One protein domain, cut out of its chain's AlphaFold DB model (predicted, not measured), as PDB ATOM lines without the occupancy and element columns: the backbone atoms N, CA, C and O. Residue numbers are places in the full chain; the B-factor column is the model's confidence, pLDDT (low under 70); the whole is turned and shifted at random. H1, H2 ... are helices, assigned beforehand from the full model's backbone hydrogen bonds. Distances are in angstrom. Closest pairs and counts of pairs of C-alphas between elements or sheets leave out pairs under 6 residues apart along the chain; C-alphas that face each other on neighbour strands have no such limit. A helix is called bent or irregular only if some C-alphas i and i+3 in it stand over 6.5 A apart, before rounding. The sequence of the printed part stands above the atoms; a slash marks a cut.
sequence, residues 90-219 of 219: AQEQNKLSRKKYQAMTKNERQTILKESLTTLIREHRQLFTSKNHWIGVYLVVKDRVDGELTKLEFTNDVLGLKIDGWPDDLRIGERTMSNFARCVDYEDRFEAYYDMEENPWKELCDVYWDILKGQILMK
ATOM      1  N   ALA A  90     197.281 172.219 203.342       68.25
ATOM      2  CA  ALA A  90     198.342 173.204 203.491       68.25
ATOM      3  C   ALA A  90     199.530 172.711 204.344       68.25
ATOM      4  O   ALA A  90     200.668 172.827 203.900       68.25
ATOM      5  N   GLN A  91     199.306 172.124 205.520       75.31
ATOM      6  CA  GLN A  91     200.340 171.616 206.424       75.31
ATOM      7  C   GLN A  91     201.035 170.378 205.845       75.31
ATOM      8  O   GLN A  91     202.260 170.272 205.928       75.31
ATOM      9  N   GLU A  92     200.291 169.473 205.203       80.31
ATOM     10  CA  GLU A  92     200.871 168.347 204.459       80.31
ATOM     11  C   GLU A  92     201.741 168.835 203.295       80.31
ATOM     12  O   GLU A  92     202.887 168.403 203.155       80.31
ATOM     13  N   GLN A  93     201.254 169.799 202.508       82.88
ATOM     14  CA  GLN A  93     202.040 170.414 201.440       82.88
ATOM     15  C   GLN A  93     203.262 171.169 201.969       82.88
ATOM     16  O   GLN A  93     204.311 171.135 201.329       82.88
ATOM     17  N   ASN A  94     203.168 171.835 203.122       85.19
ATOM     18  CA  ASN A  94     204.300 172.537 203.729       85.19
ATOM     19  C   ASN A  94     205.379 171.532 204.164       85.19
ATOM     20  O   ASN A  94     206.553 171.709 203.834       85.19
ATOM     21  N   LYS A  95     204.982 170.423 204.808       86.62
ATOM     22  CA  LYS A  95     205.889 169.313 205.154       86.62
ATOM     23  C   LYS A  95     206.532 168.701 203.905       86.62
ATOM     24  O   LYS A  95     207.735 168.442 203.909       86.62
ATOM     25  N   LEU A  96     205.756 168.489 202.842       90.56
ATOM     26  CA  LEU A  96     206.255 167.963 201.570       90.56
ATOM     27  C   LEU A  96     207.262 168.917 200.916       90.56
ATOM     28  O   LEU A  96     208.322 168.473 200.489       90.56
ATOM     29  N   SER A  97     206.954 170.214 200.875       90.50
ATOM     30  CA  SER A  97     207.817 171.238 200.274       90.50
ATOM     31  C   SER A  97     209.151 171.328 201.009       90.50
ATOM     32  O   SER A  97     210.204 171.284 200.377       90.50
ATOM     33  N   ARG A  98     209.130 171.329 202.350       91.38
ATOM     34  CA  ARG A  98     210.355 171.270 203.160       91.38
ATOM     35  C   ARG A  98     211.188 170.030 202.834       91.38
ATOM     36  O   ARG A  98     212.374 170.158 202.547       91.38
ATOM     37  N   LYS A  99     210.571 168.842 202.815       91.88
ATOM     38  CA  LYS A  99     211.274 167.589 202.483       91.88
ATOM     39  C   LYS A  99     211.872 167.609 201.076       91.88
ATOM     40  O   LYS A  99     213.024 167.222 200.913       91.88
ATOM     41  N   LYS A 100     211.115 168.076 200.074       93.56
ATOM     42  CA  LYS A 100     211.603 168.217 198.695       93.56
ATOM     43  C   LYS A 100     212.811 169.151 198.636       93.56
ATOM     44  O   LYS A 100     213.841 168.759 198.102       93.56
ATOM     45  N   TYR A 101     212.719 170.336 199.237       93.06
ATOM     46  CA  TYR A 101     213.815 171.306 199.246       93.06
ATOM     47  C   TYR A 101     215.076 170.762 199.936       93.06
ATOM     48  O   TYR A 101     216.186 170.914 199.431       93.06
ATOM     49  N   GLN A 102     214.918 170.057 201.058       91.38
ATOM     50  CA  GLN A 102     216.036 169.430 201.769       91.38
ATOM     51  C   GLN A 102     216.685 168.284 200.974       91.38
ATOM     52  O   GLN A 102     217.891 168.078 201.088       91.38
ATOM     53  N   ALA A 103     215.926 167.577 200.134       93.06
ATOM     54  CA  ALA A 103     216.461 166.541 199.252       93.06
ATOM     55  C   ALA A 103     217.176 167.100 198.004       93.06
ATOM     56  O   ALA A 103     217.947 166.379 197.375       93.06
ATOM     57  N   MET A 104     216.944 168.370 197.648       92.56
ATOM     58  CA  MET A 104     217.591 169.021 196.506       92.56
ATOM     59  C   MET A 104     219.080 169.273 196.751       92.56
ATOM     60  O   MET A 104     219.512 169.607 197.861       92.56
ATOM     61  N   THR A 105     219.856 169.201 195.674       93.06
ATOM     62  CA  THR A 105     221.253 169.639 195.627       93.06
ATOM     63  C   THR A 105     221.369 171.156 195.795       93.06
ATOM     64  O   THR A 105     220.421 171.910 195.566       93.06
ATOM     65  N   LYS A 106     222.572 171.638 196.132       90.19
ATOM     66  CA  LYS A 106     222.834 173.078 196.266       90.19
ATOM     67  C   LYS A 106     222.454 173.871 195.004       90.19
ATOM     68  O   LYS A 106     221.807 174.909 195.112       90.19
ATOM     69  N   ASN A 107     222.795 173.363 193.819       91.62
ATOM     70  CA  ASN A 107     222.481 174.026 192.550       91.62
ATOM     71  C   ASN A 107     220.970 174.091 192.287       91.62
ATOM     72  O   ASN A 107     220.469 175.091 191.775       91.62
ATOM     73  N   GLU A 108     220.227 173.045 192.648       93.25
ATOM     74  CA  GLU A 108     218.768 173.042 192.525       93.25
ATOM     75  C   GLU A 108     218.129 174.055 193.468       93.25
ATOM     76  O   GLU A 108     217.298 174.839 193.021       93.25
ATOM     77  N   ARG A 109     218.574 174.116 194.729       92.62
ATOM     78  CA  ARG A 109     218.108 175.124 195.692       92.62
ATOM     79  C   ARG A 109     218.380 176.543 195.195       92.62
ATOM     80  O   ARG A 109     217.483 177.377 195.215       92.62
ATOM     81  N   GLN A 110     219.579 176.802 194.672       92.75
ATOM     82  CA  GLN A 110     219.931 178.092 194.064       92.75
ATOM     83  C   GLN A 110     219.052 178.435 192.855       92.75
ATOM     84  O   GLN A 110     218.653 179.588 192.694       92.75
ATOM     85  N   THR A 111     218.718 177.441 192.031       93.81
ATOM     86  CA  THR A 111     217.810 177.616 190.887       93.81
ATOM     87  C   THR A 111     216.404 177.990 191.360       93.81
ATOM     88  O   THR A 111     215.878 179.012 190.929       93.81
ATOM     89  N   ILE A 112     215.852 177.242 192.322       95.06
ATOM     90  CA  ILE A 112     214.540 177.512 192.926       95.06
ATOM     91  C   ILE A 112     214.496 178.911 193.554       95.06
ATOM     92  O   ILE A 112     213.541 179.657 193.333       95.06
ATOM     93  N   LEU A 113     215.530 179.296 194.310       94.44
ATOM     94  CA  LEU A 113     215.625 180.632 194.902       94.44
ATOM     95  C   LEU A 113     215.653 181.715 193.818       94.44
ATOM     96  O   LEU A 113     214.902 182.684 193.906       94.44
ATOM     97  N   LYS A 114     216.463 181.540 192.767       94.50
ATOM     98  CA  LYS A 114     216.536 182.491 191.650       94.50
ATOM     99  C   LYS A 114     215.183 182.649 190.951       94.50
ATOM    100  O   LYS A 114     214.766 183.778 190.695       94.50
ATOM    101  N   GLU A 115     214.496 181.554 190.646       94.44
ATOM    102  CA  GLU A 115     213.184 181.564 189.982       94.44
ATOM    103  C   GLU A 115     212.105 182.206 190.863       94.44
ATOM    104  O   GLU A 115     211.321 183.038 190.393       94.44
ATOM    105  N   SER A 116     212.119 181.897 192.161       95.19
ATOM    106  CA  SER A 116     211.193 182.472 193.143       95.19
ATOM    107  C   SER A 116     211.389 183.982 193.276       95.19
ATOM    108  O   SER A 116     210.433 184.750 193.210       95.19
ATOM    109  N   LEU A 117     212.640 184.432 193.383       94.62
ATOM    110  CA  LEU A 117     212.988 185.851 193.452       94.62
ATOM    111  C   LEU A 117     212.637 186.587 192.149       94.62
ATOM    112  O   LEU A 117     212.072 187.679 192.183       94.62
ATOM    113  N   THR A 118     212.893 185.972 190.993       93.62
ATOM    114  CA  THR A 118     212.495 186.536 189.690       93.62
ATOM    115  C   THR A 118     210.979 186.745 189.624       93.62
ATOM    116  O   THR A 118     210.515 187.798 189.186       93.62
ATOM    117  N   THR A 119     210.204 185.768 190.106       94.12
ATOM    118  CA  THR A 119     208.736 185.848 190.170       94.12
ATOM    119  C   THR A 119     208.286 186.964 191.114       94.12
ATOM    120  O   THR A 119     207.461 187.790 190.728       94.12
ATOM    121  N   LEU A 120     208.894 187.063 192.303       93.75
ATOM    122  CA  LEU A 120     208.603 188.113 193.283       93.75
ATOM    123  C   LEU A 120     208.763 189.520 192.684       93.75
ATOM    124  O   LEU A 120     207.867 190.346 192.824       93.75
ATOM    125  N   ILE A 121     209.865 189.804 191.984       91.25
ATOM    126  CA  ILE A 121     210.071 191.132 191.379       91.25
ATOM    127  C   ILE A 121     209.174 191.374 190.170       91.25
ATOM    128  O   ILE A 121     208.760 192.511 189.946       91.25
ATOM    129  N   ARG A 122     208.862 190.342 189.385       90.75
ATOM    130  CA  ARG A 122     207.997 190.495 188.211       90.75
ATOM    131  C   ARG A 122     206.548 190.792 188.596       90.75
ATOM    132  O   ARG A 122     205.915 191.615 187.941       90.75
ATOM    133  N   GLU A 123     206.034 190.122 189.623       92.81
ATOM    134  CA  GLU A 123     204.597 190.103 189.941       92.81
ATOM    135  C   GLU A 123     204.245 190.882 191.216       92.81
ATOM    136  O   GLU A 123     203.127 191.376 191.346       92.81
ATOM    137  N   HIS A 124     205.202 191.059 192.131       91.44
ATOM    138  CA  HIS A 124     204.974 191.633 193.461       91.44
ATOM    139  C   HIS A 124     206.048 192.656 193.868       91.44
ATOM    140  O   HIS A 124     206.390 192.784 195.047       91.44
ATOM    141  N   ARG A 125     206.589 193.417 192.905       88.44
ATOM    142  CA  ARG A 125     207.665 194.403 193.133       88.44
ATOM    143  C   ARG A 125     207.387 195.364 194.293       88.44
ATOM    144  O   ARG A 125     208.310 195.747 195.003       88.44
ATOM    145  N   GLN A 126     206.130 195.756 194.485       90.56
ATOM    146  CA  GLN A 126     205.696 196.674 195.539       90.56
ATOM    147  C   GLN A 126     205.989 196.166 196.959       90.56
ATOM    148  O   GLN A 126     206.118 196.976 197.869       90.56
ATOM    149  N   LEU A 127     206.137 194.851 197.142       90.69
ATOM    150  CA  LEU A 127     206.487 194.245 198.430       90.69
ATOM    151  C   LEU A 127     207.998 194.290 198.700       90.69
ATOM    152  O   LEU A 127     208.438 194.047 199.821       90.69
ATOM    153  N   PHE A 128     208.815 194.625 197.697       91.44
ATOM    154  CA  PHE A 128     210.272 194.665 197.788       91.44
ATOM    155  C   PHE A 128     210.809 196.051 197.405       91.44
ATOM    156  O   PHE A 128     211.269 196.278 196.290       91.44
ATOM    157  N   THR A 129     210.739 196.997 198.343       89.94
ATOM    158  CA  THR A 129     211.085 198.417 198.125       89.94
ATOM    159  C   THR A 129     212.310 198.883 198.907       89.94
ATOM    160  O   THR A 129     212.794 199.989 198.685       89.94
ATOM    161  N   SER A 130     212.836 198.056 199.811       90.62
ATOM    162  CA  SER A 130     213.998 198.376 200.640       90.62
ATOM    163  C   SER A 130     214.926 197.176 200.772       90.62
ATOM    164  O   SER A 130     214.479 196.032 200.810       90.62
ATOM    165  N   LYS A 131     216.232 197.421 200.934       90.50
ATOM    166  CA  LYS A 131     217.216 196.358 201.202       90.50
ATOM    167  C   LYS A 131     216.907 195.553 202.464       90.50
ATOM    168  O   LYS A 131     217.275 194.386 202.533       90.50
ATOM    169  N   ASN A 132     216.211 196.136 203.439       90.88
ATOM    170  CA  ASN A 132     215.820 195.409 204.645       90.88
ATOM    171  C   ASN A 132     214.791 194.303 204.352       90.88
ATOM    172  O   ASN A 132     214.667 193.383 205.145       90.88
ATOM    173  N   HIS A 133     214.105 194.324 203.204       92.94
ATOM    174  CA  HIS A 133     213.133 193.290 202.827       92.94
ATOM    175  C   HIS A 133     213.799 191.936 202.533       92.94
ATOM    176  O   HIS A 133     213.148 190.894 202.600       92.94
ATOM    177  N   TRP A 134     215.121 191.915 202.320       93.94
ATOM    178  CA  TRP A 134     215.901 190.674 202.329       93.94
ATOM    179  C   TRP A 134     215.791 189.913 203.655       93.94
ATOM    180  O   TRP A 134     215.942 188.693 203.657       93.94
ATOM    181  N   ILE A 135     215.494 190.600 204.764       92.69
ATOM    182  CA  ILE A 135     215.250 189.966 206.061       92.69
ATOM    183  C   ILE A 135     214.001 189.083 205.994       92.69
ATOM    184  O   ILE A 135     214.082 187.924 206.385       92.69
ATOM    185  N   GLY A 136     212.894 189.572 205.429       93.19
ATOM    186  CA  GLY A 136     211.678 188.769 205.255       93.19
ATOM    187  C   GLY A 136     211.915 187.530 204.387       93.19
ATOM    188  O   GLY A 136     211.568 186.417 204.771       93.19
ATOM    189  N   VAL A 137     212.615 187.695 203.259       95.81
ATOM    190  CA  VAL A 137     213.003 186.572 202.382       95.81
ATOM    191  C   VAL A 137     213.845 185.539 203.139       95.81
ATOM    192  O   VAL A 137     213.583 184.341 203.044       95.81
ATOM    193  N   TYR A 138     214.842 185.989 203.906       94.81
ATOM    194  CA  TYR A 138     215.671 185.113 204.735       94.81
ATOM    195  C   TYR A 138     214.844 184.334 205.758       94.81
ATOM    196  O   TYR A 138     215.008 183.119 205.861       94.81
ATOM    197  N   LEU A 139     213.954 185.020 206.480       93.12
ATOM    198  CA  LEU A 139     213.093 184.409 207.488       93.12
ATOM    199  C   LEU A 139     212.221 183.304 206.877       93.12
ATOM    200  O   LEU A 139     212.172 182.202 207.409       93.12
ATOM    201  N   VAL A 140     211.630 183.532 205.699       95.50
ATOM    202  CA  VAL A 140     210.861 182.490 204.997       95.50
ATOM    203  C   VAL A 140     211.716 181.264 204.697       95.50
ATOM    204  O   VAL A 140     211.292 180.143 204.980       95.50
ATOM    205  N   VAL A 141     212.908 181.447 204.118       94.31
ATOM    206  CA  VAL A 141     213.762 180.309 203.745       94.31
ATOM    207  C   VAL A 141     214.194 179.540 204.994       94.31
ATOM    208  O   VAL A 141     214.061 178.314 205.031       94.31
ATOM    209  N   LYS A 142     214.630 180.255 206.034       92.25
ATOM    210  CA  LYS A 142     215.015 179.663 207.313       92.25
ATOM    211  C   LYS A 142     213.852 178.870 207.927       92.25
ATOM    212  O   LYS A 142     213.944 177.666 208.164       92.25
ATOM    213  N   ASP A 143     212.703 179.508 208.099       90.44
ATOM    214  CA  ASP A 143     211.623 178.947 208.910       90.44
ATOM    215  C   ASP A 143     210.824 177.870 208.170       90.44
ATOM    216  O   ASP A 143     210.376 176.892 208.780       90.44
ATOM    217  N   ARG A 144     210.647 178.007 206.849       91.19
ATOM    218  CA  ARG A 144     209.813 177.087 206.058       91.19
ATOM    219  C   ARG A 144     210.586 175.904 205.497       91.19
ATOM    220  O   ARG A 144     210.015 174.816 205.417       91.19
ATOM    221  N   VAL A 145     211.854 176.077 205.112       90.81
ATOM    222  CA  VAL A 145     212.579 175.038 204.358       90.81
ATOM    223  C   VAL A 145     213.937 174.647 204.943       90.81
ATOM    224  O   VAL A 145     214.278 173.467 204.854       90.81
ATOM    225  N   ASP A 146     214.656 175.547 205.617       88.50
ATOM    226  CA  ASP A 146     216.014 175.281 206.114       88.50
ATOM    227  C   ASP A 146     216.295 175.914 207.492       88.50
ATOM    228  O   ASP A 146     216.858 176.999 207.597       88.50
ATOM    229  N   GLY A 147     215.893 175.225 208.568       85.69
ATOM    230  CA  GLY A 147     215.935 175.769 209.936       85.69
ATOM    231  C   GLY A 147     217.335 176.111 210.459       85.69
ATOM    232  O   GLY A 147     217.463 176.968 211.330       85.69
ATOM    233  N   GLU A 148     218.373 175.493 209.894       86.31
ATOM    234  CA  GLU A 148     219.772 175.702 210.285       86.31
ATOM    235  C   GLU A 148     220.452 176.811 209.464       86.31
ATOM    236  O   GLU A 148     221.613 177.142 209.706       86.31
ATOM    237  N   LEU A 149     219.742 177.411 208.499       88.69
ATOM    238  CA  LEU A 149     220.312 178.383 207.577       88.69
ATOM    239  C   LEU A 149     220.776 179.653 208.298       88.69
ATOM    240  O   LEU A 149     219.985 180.475 208.794       88.69
ATOM    241  N   THR A 150     222.084 179.884 208.275       89.56
ATOM    242  CA  THR A 150     222.656 181.109 208.822       89.56
ATOM    243  C   THR A 150     222.467 182.287 207.865       89.56
ATOM    244  O   THR A 150     222.393 182.149 206.642       89.56
ATOM    245  N   LYS A 151     222.457 183.509 208.414       89.19
ATOM    246  CA  LYS A 151     222.412 184.748 207.612       89.19
ATOM    247  C   LYS A 151     223.564 184.841 206.606       89.19
ATOM    248  O   LYS A 151     223.383 185.401 205.526       89.19
ATOM    249  N   LEU A 152     224.742 184.332 206.973       89.62
ATOM    250  CA  LEU A 152     225.931 184.351 206.124       89.62
ATOM    251  C   LEU A 152     225.776 183.390 204.942       89.62
ATOM    252  O   LEU A 152     226.012 183.793 203.807       89.62
ATOM    253  N   GLU A 153     225.338 182.156 205.198       90.44
ATOM    254  CA  GLU A 153     225.070 181.171 204.145       90.44
ATOM    255  C   GLU A 153     224.002 181.673 203.178       90.44
ATOM    256  O   GLU A 153     224.244 181.695 201.974       90.44
ATOM    257  N   PHE A 154     222.884 182.186 203.704       92.38
ATOM    258  CA  PHE A 154     221.838 182.792 202.883       92.38
ATOM    259  C   PHE A 154     222.381 183.930 202.012       92.38
ATOM    260  O   PHE A 154     222.141 183.965 200.807       92.38
ATOM    261  N   THR A 155     223.147 184.853 202.606       91.62
ATOM    262  CA  THR A 155     223.711 185.991 201.865       91.62
ATOM    263  C   THR A 155     224.630 185.509 200.749       91.62
ATOM    264  O   THR A 155     224.513 185.994 199.629       91.62
ATOM    265  N   ASN A 156     225.501 184.536 201.017       89.69
ATOM    266  CA  ASN A 156     226.416 183.986 200.019       89.69
ATOM    267  C   ASN A 156     225.675 183.270 198.886       89.69
ATOM    268  O   ASN A 156     226.020 183.445 197.716       89.69
ATOM    269  N   ASP A 157     224.648 182.489 199.226       89.31
ATOM    270  CA  ASP A 157     223.868 181.753 198.238       89.31
ATOM    271  C   ASP A 157     223.096 182.696 197.314       89.31
ATOM    272  O   ASP A 157     223.080 182.455 196.111       89.31
ATOM    273  N   VAL A 158     222.528 183.788 197.841       89.69
ATOM    274  CA  VAL A 158     221.762 184.764 197.049       89.69
ATOM    275  C   VAL A 158     222.661 185.756 196.308       89.69
ATOM    276  O   VAL A 158     222.355 186.124 195.177       89.69
ATOM    277  N   LEU A 159     223.790 186.175 196.886       88.25
ATOM    278  CA  LEU A 159     224.732 187.106 196.248       88.25
ATOM    279  C   LEU A 159     225.357 186.512 194.974       88.25
ATOM    280  O   LEU A 159     225.681 187.245 194.041       88.25
ATOM    281  N   GLY A 160     225.463 185.182 194.902       79.12
ATOM    282  CA  GLY A 160     225.856 184.460 193.692       79.12
ATOM    283  C   GLY A 160     224.772 184.388 192.604       79.12
ATOM    284  O   GLY A 160     225.079 184.027 191.464       79.12
ATOM    285  N   LEU A 161     223.515 184.732 192.909       85.31
ATOM    286  CA  LEU A 161     222.410 184.653 191.955       85.31
ATOM    287  C   LEU A 161     222.354 185.920 191.101       85.31
ATOM    288  O   LEU A 161     222.023 187.011 191.561       85.31
ATOM    289  N   LYS A 162     222.602 185.767 189.799       79.81
ATOM    290  CA  LYS A 162     222.248 186.799 188.817       79.81
ATOM    291  C   LYS A 162     220.748 186.734 188.557       79.81
ATOM    292  O   LYS A 162     220.308 185.845 187.825       79.81
ATOM    293  N   ILE A 163     219.983 187.626 189.184       83.25
ATOM    294  CA  ILE A 163     218.533 187.745 188.994       83.25
ATOM    295  C   ILE A 163     218.272 188.876 188.002       83.25
ATOM    296  O   ILE A 163     218.568 190.042 188.276       83.25
ATOM    297  N   ASP A 164     217.755 188.520 186.832       80.06
ATOM    298  CA  ASP A 164     217.533 189.471 185.749       80.06
ATOM    299  C   ASP A 164     216.424 190.463 186.129       80.06
ATOM    300  O   ASP A 164     215.403 190.092 186.705       80.06
ATOM    301  N   GLY A 165     216.636 191.749 185.836       76.38
ATOM    302  CA  GLY A 165     215.669 192.808 186.147       76.38
ATOM    303  C   GLY A 165     215.621 193.252 187.615       76.38
ATOM    304  O   GLY A 165     214.816 194.123 187.946       76.38
ATOM    305  N   TRP A 166     216.480 192.717 188.492       86.06
ATOM    306  CA  TRP A 166     216.551 193.176 189.883       86.06
ATOM    307  C   TRP A 166     217.168 194.584 189.978       86.06
ATOM    308  O   TRP A 166     218.288 194.771 189.482       86.06
ATOM    309  N   PRO A 167     216.506 195.556 190.640       85.19
ATOM    310  CA  PRO A 167     217.035 196.911 190.792       85.19
ATOM    311  C   PRO A 167     218.381 196.933 191.527       85.19
ATOM    312  O   PRO A 167     218.523 196.314 192.583       85.19
ATOM    313  N   ASP A 168     219.372 197.643 190.983       86.38
ATOM    314  CA  ASP A 168     220.741 197.686 191.525       86.38
ATOM    315  C   ASP A 168     220.784 198.169 192.986       86.38
ATOM    316  O   ASP A 168     221.528 197.636 193.815       86.38
ATOM    317  N   ASP A 169     219.936 199.139 193.320       86.38
ATOM    318  CA  ASP A 169     219.775 199.723 194.649       86.38
ATOM    319  C   ASP A 169     219.137 198.764 195.664       86.38
ATOM    320  O   ASP A 169     219.311 198.951 196.866       86.38
ATOM    321  N   LEU A 170     218.471 197.702 195.205       88.69
ATOM    322  CA  LEU A 170     217.833 196.681 196.040       88.69
ATOM    323  C   LEU A 170     218.585 195.349 196.045       88.69
ATOM    324  O   LEU A 170     218.159 194.403 196.713       88.69
ATOM    325  N   ARG A 171     219.711 195.247 195.328       88.62
ATOM    326  CA  ARG A 171     220.546 194.040 195.342       88.62
ATOM    327  C   ARG A 171     221.096 193.765 196.735       88.62
ATOM    328  O   ARG A 171     221.531 194.682 197.450       88.62
ATOM    329  N   ILE A 172     221.113 192.480 197.084       89.00
ATOM    330  CA  ILE A 172     221.768 192.010 198.297       89.00
ATOM    331  C   ILE A 172     223.271 192.300 198.194       89.00
ATOM    332  O   ILE A 172     223.925 192.008 197.198       89.00
ATOM    333  N   GLY A 173     223.812 192.934 199.222       85.75
ATOM    334  CA  GLY A 173     225.247 193.022 199.482       85.75
ATOM    335  C   GLY A 173     225.625 192.320 200.787       85.75
ATOM    336  O   GLY A 173     224.758 192.018 201.609       85.75
ATOM    337  N   GLU A 174     226.924 192.158 201.026       82.94
ATOM    338  CA  GLU A 174     227.482 191.473 202.207       82.94
ATOM    339  C   GLU A 174     226.975 192.031 203.547       82.94
ATOM    340  O   GLU A 174     226.816 191.306 204.525       82.94
ATOM    341  N   ARG A 175     226.678 193.335 203.599       82.94
ATOM    342  CA  ARG A 175     226.209 194.018 204.817       82.94
ATOM    343  C   ARG A 175     224.692 194.092 204.949       82.94
ATOM    344  O   ARG A 175     224.210 194.648 205.932       82.94
ATOM    345  N   THR A 176     223.927 193.550 204.006       84.00
ATOM    346  CA  THR A 176     222.456 193.693 203.995       84.00
ATOM    347  C   THR A 176     221.825 193.131 205.263       84.00
ATOM    348  O   THR A 176     220.971 193.768 205.869       84.00
ATOM    349  N   MET A 177     222.340 191.998 205.741       86.56
ATOM    350  CA  MET A 177     221.838 191.327 206.941       86.56
ATOM    351  C   MET A 177     222.428 191.881 208.252       86.56
ATOM    352  O   MET A 177     222.072 191.410 209.334       86.56
ATOM    353  N   SER A 178     223.311 192.888 208.192       83.19
ATOM    354  CA  SER A 178     223.901 193.501 209.397       83.19
ATOM    355  C   SER A 178     222.873 194.279 210.226       83.19
ATOM    356  O   SER A 178     222.980 194.321 211.451       83.19
ATOM    357  N   ASN A 179     221.830 194.811 209.581       79.50
ATOM    358  CA  ASN A 179     220.740 195.526 210.245       79.50
ATOM    359  C   ASN A 179     219.692 194.605 210.879       79.50
ATOM    360  O   ASN A 179     218.790 195.110 211.534       79.50
ATOM    361  N   PHE A 180     219.808 193.279 210.747       80.81
ATOM    362  CA  PHE A 180     218.814 192.332 211.269       80.81
ATOM    363  C   PHE A 180     218.464 192.596 212.740       80.81
ATOM    364  O   PHE A 180     217.301 192.722 213.087       80.81
ATOM    365  N   ALA A 181     219.474 192.787 213.595       78.75
ATOM    366  CA  ALA A 181     219.269 193.045 215.021       78.75
ATOM    367  C   ALA A 181     218.619 194.409 215.334       78.75
ATOM    368  O   ALA A 181     218.177 194.619 216.455       78.75
ATOM    369  N   ARG A 182     218.601 195.344 214.375       81.69
ATOM    370  CA  ARG A 182     217.923 196.646 214.497       81.69
ATOM    371  C   ARG A 182     216.482 196.609 213.999       81.69
ATOM    372  O   ARG A 182     215.746 197.546 214.269       81.69
ATOM    373  N   CYS A 183     216.130 195.597 213.212       80.94
ATOM    374  CA  CYS A 183     214.818 195.478 212.585       80.94
ATOM    375  C   CYS A 183     213.996 194.309 213.145       80.94
ATOM    376  O   CYS A 183     212.838 194.187 212.775       80.94
ATOM    377  N   VAL A 184     214.601 193.450 213.971       76.31
ATOM    378  CA  VAL A 184     213.951 192.325 214.651       76.31
ATOM    379  C   VAL A 184     214.322 192.380 216.128       76.31
ATOM    380  O   VAL A 184     215.518 192.323 216.485       76.31
ATOM    381  N   ASP A 185     213.297 192.500 216.963       78.88
ATOM    382  CA  ASP A 185     213.428 192.564 218.413       78.88
ATOM    383  C   ASP A 185     214.016 191.279 218.967       78.88
ATOM    384  O   ASP A 185     213.914 190.222 218.361       78.88
ATOM    385  N   TYR A 186     214.738 191.386 220.085       75.44
ATOM    386  CA  TYR A 186     215.548 190.282 220.608       75.44
ATOM    387  C   TYR A 186     214.734 189.004 220.849       75.44
ATOM    388  O   TYR A 186     215.249 187.919 220.577       75.44
ATOM    389  N   GLU A 187     213.497 189.156 221.320       75.31
ATOM    390  CA  GLU A 187     212.559 188.070 221.616       75.31
ATOM    391  C   GLU A 187     212.146 187.347 220.320       75.31
ATOM    392  O   GLU A 187     212.334 186.136 220.209       75.31
ATOM    393  N   ASP A 188     211.824 188.106 219.271       75.12
ATOM    394  CA  ASP A 188     211.426 187.595 217.952       75.12
ATOM    395  C   ASP A 188     212.557 186.934 217.149       75.12
ATOM    396  O   ASP A 188     212.311 186.195 216.197       75.12
ATOM    397  N   ARG A 189     213.839 187.161 217.477       74.00
ATOM    398  CA  ARG A 189     214.966 186.632 216.663       74.00
ATOM    399  C   ARG A 189     215.004 185.108 216.588       74.00
ATOM    400  O   ARG A 189     215.657 184.563 215.686       74.00
ATOM    401  N   PHE A 190     214.392 184.447 217.564       74.88
ATOM    402  CA  PHE A 190     214.319 182.994 217.666       74.88
ATOM    403  C   PHE A 190     212.954 182.442 217.255       74.88
ATOM    404  O   PHE A 190     212.831 181.229 217.096       74.88
ATOM    405  N   GLU A 191     211.970 183.311 217.046       78.12
ATOM    406  CA  GLU A 191     210.635 182.931 216.614       78.12
ATOM    407  C   GLU A 191     210.577 182.749 215.100       78.12
ATOM    408  O   GLU A 191     211.375 183.311 214.338       78.12
ATOM    409  N   ALA A 192     209.624 181.933 214.655       81.06
ATOM    410  CA  ALA A 192     209.314 181.858 213.242       81.06
ATOM    411  C   ALA A 192     208.582 183.135 212.811       81.06
ATOM    412  O   ALA A 192     207.788 183.699 213.559       81.06
ATOM    413  N   TYR A 193     208.778 183.565 211.567       82.94
ATOM    414  CA  TYR A 193     208.224 184.828 211.066       82.94
ATOM    415  C   TYR A 193     206.695 184.942 211.163       82.94
ATOM    416  O   TYR A 193     206.163 186.051 211.095       82.94
ATOM    417  N   TYR A 194     205.998 183.803 211.218       81.69
ATOM    418  CA  TYR A 194     204.541 183.713 211.313       81.69
ATOM    419  C   TYR A 194     204.025 183.706 212.757       81.69
ATOM    420  O   TYR A 194     202.820 183.864 212.940       81.69
ATOM    421  N   ASP A 195     204.916 183.544 213.738       83.94
ATOM    422  CA  ASP A 195     204.608 183.588 215.169       83.94
ATOM    423  C   ASP A 195     204.936 184.960 215.793       83.94
ATOM    424  O   ASP A 195     204.305 185.331 216.774       83.94
ATOM    425  N   MET A 196     205.822 185.746 215.162       81.38
ATOM    426  CA  MET A 196     206.154 187.122 215.570       81.38
ATOM    427  C   MET A 196     204.904 188.014 215.680       81.38
ATOM    428  O   MET A 196     204.140 188.140 214.710       81.38
ATOM    429  N   GLU A 197     204.741 188.704 216.814       77.38
ATOM    430  CA  GLU A 197     203.580 189.570 217.074       77.38
ATOM    431  C   GLU A 197     203.486 190.740 216.077       77.38
ATOM    432  O   GLU A 197     202.421 190.985 215.500       77.38
ATOM    433  N   GLU A 198     204.606 191.420 215.803       81.06
ATOM    434  CA  GLU A 198     204.672 192.596 214.921       81.06
ATOM    435  C   GLU A 198     205.706 192.443 213.791       81.06
ATOM    436  O   GLU A 198     206.593 193.274 213.607       81.06
ATOM    437  N   ASN A 199     205.593 191.395 212.966       84.56
ATOM    438  CA  ASN A 199     206.481 191.236 211.808       84.56
ATOM    439  C   ASN A 199     206.217 192.305 210.716       84.56
ATOM    440  O   ASN A 199     205.207 192.214 210.001       84.56
ATOM    441  N   PRO A 200     207.148 193.251 210.465       85.50
ATOM    442  CA  PRO A 200     206.949 194.321 209.484       85.50
ATOM    443  C   PRO A 200     206.974 193.822 208.030       85.50
ATOM    444  O   PRO A 200     206.596 194.555 207.116       85.50
ATOM    445  N   TRP A 201     207.414 192.584 207.795       92.31
ATOM    446  CA  TRP A 201     207.459 191.952 206.476       92.31
ATOM    447  C   TRP A 201     206.425 190.842 206.311       92.31
ATOM    448  O   TRP A 201     206.547 190.075 205.362       92.31
ATOM    449  N   LYS A 202     205.418 190.733 207.187       91.00
ATOM    450  CA  LYS A 202     204.439 189.633 207.163       91.00
ATOM    451  C   LYS A 202     203.877 189.349 205.765       91.00
ATOM    452  O   LYS A 202     203.983 188.225 205.284       91.00
ATOM    453  N   GLU A 203     203.377 190.379 205.081       92.75
ATOM    454  CA  GLU A 203     202.823 190.248 203.723       92.75
ATOM    455  C   GLU A 203     203.870 189.765 202.707       92.75
ATOM    456  O   GLU A 203     203.605 188.858 201.919       92.75
ATOM    457  N   LEU A 204     205.084 190.322 202.751       94.56
ATOM    458  CA  LEU A 204     206.192 189.869 201.911       94.56
ATOM    459  C   LEU A 204     206.536 188.402 202.191       94.56
ATOM    460  O   LEU A 204     206.771 187.645 201.250       94.56
ATOM    461  N   CYS A 205     206.590 188.005 203.462       95.31
ATOM    462  CA  CYS A 205     206.935 186.650 203.851       95.31
ATOM    463  C   CYS A 205     205.894 185.641 203.358       95.31
ATOM    464  O   CYS A 205     206.264 184.609 202.799       95.31
ATOM    465  N   ASP A 206     204.607 185.944 203.520       93.38
ATOM    466  CA  ASP A 206     203.525 185.058 203.089       93.38
ATOM    467  C   ASP A 206     203.482 184.920 201.563       93.38
ATOM    468  O   ASP A 206     203.478 183.801 201.046       93.38
ATOM    469  N   VAL A 207     203.579 186.035 200.830       95.62
ATOM    470  CA  VAL A 207     203.618 186.014 199.358       95.62
ATOM    471  C   VAL A 207     204.857 185.282 198.845       95.62
ATOM    472  O   VAL A 207     204.768 184.452 197.938       95.62
ATOM    473  N   TYR A 208     206.029 185.549 199.425       97.00
ATOM    474  CA  TYR A 208     207.249 184.870 199.007       97.00
ATOM    475  C   TYR A 208     207.217 183.375 199.341       97.00
ATOM    476  O   TYR A 208     207.718 182.568 198.554       97.00
ATOM    477  N   TRP A 209     206.601 182.985 200.462       96.38
ATOM    478  CA  TRP A 209     206.406 181.578 200.796       96.38
ATOM    479  C   TRP A 209     205.546 180.866 199.753       96.38
ATOM    480  O   TRP A 209     205.938 179.794 199.294       96.38
ATOM    481  N   ASP A 210     204.432 181.458 199.326       94.75
ATOM    482  CA  ASP A 210     203.563 180.852 198.314       94.75
ATOM    483  C   ASP A 210     204.278 180.671 196.968       94.75
ATOM    484  O   ASP A 210     204.195 179.597 196.361       94.75
ATOM    485  N   ILE A 211     205.060 181.671 196.545       96.69
ATOM    486  CA  ILE A 211     205.902 181.577 195.346       96.69
ATOM    487  C   ILE A 211     206.916 180.437 195.500       96.69
ATOM    488  O   ILE A 211     206.970 179.539 194.657       96.69
ATOM    489  N   LEU A 212     207.705 180.452 196.579       96.56
ATOM    490  CA  LEU A 212     208.764 179.475 196.832       96.56
ATOM    491  C   LEU A 212     208.205 178.050 196.893       96.56
ATOM    492  O   LEU A 212     208.734 177.134 196.263       96.56
ATOM    493  N   LYS A 213     207.103 177.868 197.621       95.38
ATOM    494  CA  LYS A 213     206.372 176.607 197.727       95.38
ATOM    495  C   LYS A 213     205.914 176.117 196.355       95.38
ATOM    496  O   LYS A 213     206.108 174.943 196.042       95.38
ATOM    497  N   GLY A 214     205.349 177.003 195.533       93.31
ATOM    498  CA  GLY A 214     204.967 176.695 194.157       93.31
ATOM    499  C   GLY A 214     206.147 176.160 193.343       93.31
ATOM    500  O   GLY A 214     206.048 175.074 192.771       93.31
ATOM    501  N   GLN A 215     207.283 176.864 193.359       94.38
ATOM    502  CA  GLN A 215     208.487 176.451 192.626       94.38
ATOM    503  C   GLN A 215     209.040 175.100 193.110       94.38
ATOM    504  O   GLN A 215     209.397 174.247 192.299       94.38
ATOM    505  N   ILE A 216     209.043 174.853 194.425       94.19
ATOM    506  CA  ILE A 216     209.491 173.571 194.993       94.19
ATOM    507  C   ILE A 216     208.586 172.415 194.561       94.19
ATOM    508  O   ILE A 216     209.069 171.320 194.283       94.19
ATOM    509  N   LEU A 217     207.268 172.624 194.555       90.69
ATOM    510  CA  LEU A 217     206.314 171.559 194.256       90.69
ATOM    511  C   LEU A 217     206.258 171.214 192.762       90.69
ATOM    512  O   LEU A 217     205.941 170.064 192.455       90.69
ATOM    513  N   MET A 218     206.584 172.164 191.880       87.44
ATOM    514  CA  MET A 218     206.665 171.968 190.425       87.44
ATOM    515  C   MET A 218     207.905 171.183 189.967       87.44
ATOM    516  O   MET A 218     207.895 170.651 188.858       87.44
ATOM    517  N   LYS A 219     208.942 171.091 190.807       71.69
ATOM    518  CA  LYS A 219     210.103 170.213 190.602       71.69
ATOM    519  C   LYS A 219     209.873 168.802 191.137       71.69
ATOM    520  O   LYS A 219     210.385 167.864 190.495       71.69
TER     521      LYS A 219
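This is residues 90 to 219 of the 219 residues of an uncharacterized protein of Prevotella ruminicola (UniProt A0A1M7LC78). A rounded, compact pile of crossed helices has H3 running through its middle, H6 packed slantwise on H3, and the kinked H2 packed on H6. H1 lies across the end where H3 and H6 finish, H5 packs across the beginning of H3, and the short H4 packs on H2 with residues 110 to 114 of H2. The printed part has 130 residues with six named helices, H1 to H6 in chain order, and no named strand; the class is all helix. The radius of gyration of the C-alphas is 13.7 A, and the C-alphas span 36 by 33 by 25 A.

H2, the longest helix, is residues 106 to 127, 26.8 A long, from C-alpha 106 at (222.834, 173.078, 196.266). It has a kink of 65 degrees near residue 121 and is irregular, with C-alphas 123 and 126 8.7 A apart. H6 is residues 202 to 218, 24.4 A long, ending at C-alpha 218 at (206.665, 171.968, 190.425). H3 is residues 131 to 145, 22.0 A. H1 is residues 90 to 103, 19.8 A, from C-alpha 90 at (198.342, 173.204, 203.491). H4 is residues 151 to 159, 11.8 A, and H5 residues 176 to 183, 11.6 A; H5 is irregular, with C-alphas 178 and 181 7.3 A apart.

H2 touches H6, opposite ways at a steep tilt of 44 degrees; their closest C-alphas, of Ser 116 and Leu 212, are 5.3 A apart. H6 touches H3 with residues 202 to 209 alone, the same way at a steep tilt of 50 degrees; the closest C-alphas, of Gly 136 and Cys 205, are 5.4 A apart. H3 touches H1 with residues 144 to 145 alone, about perpendicular at 86 degrees, closest at the C-alphas of Arg 98 and Val 145, 4.5 A. H3 touches H5 with residues 131 to 135 alone, about perpendicular at 87 degrees, closest at the C-alphas of Lys 131 and Thr 176, 6.5 A. H4 and H3 are close but not clearly touching, the closest C-alphas, of Tyr 138 and Phe 154, being 6.8 A apart. H1 and H4 are apart. Every O i to N i+4 pair is within hydrogen-bond range in H1, H4 and H6, against 15 of 18 in H2, 9 of 11 in H3 and 1 of 4 in H5, where 3 of 5 O i to N i+3 pairs are.

The two C-alphas farthest apart, of Glu 92 and Asp 169, are 37.9 A apart. The printed part has no cut. The links H4 to H5, residues 160 to 175, and H5 to H6, residues 184 to 201, are long. The mean pLDDT of the printed part is 88.2, and residue 90 is under 70.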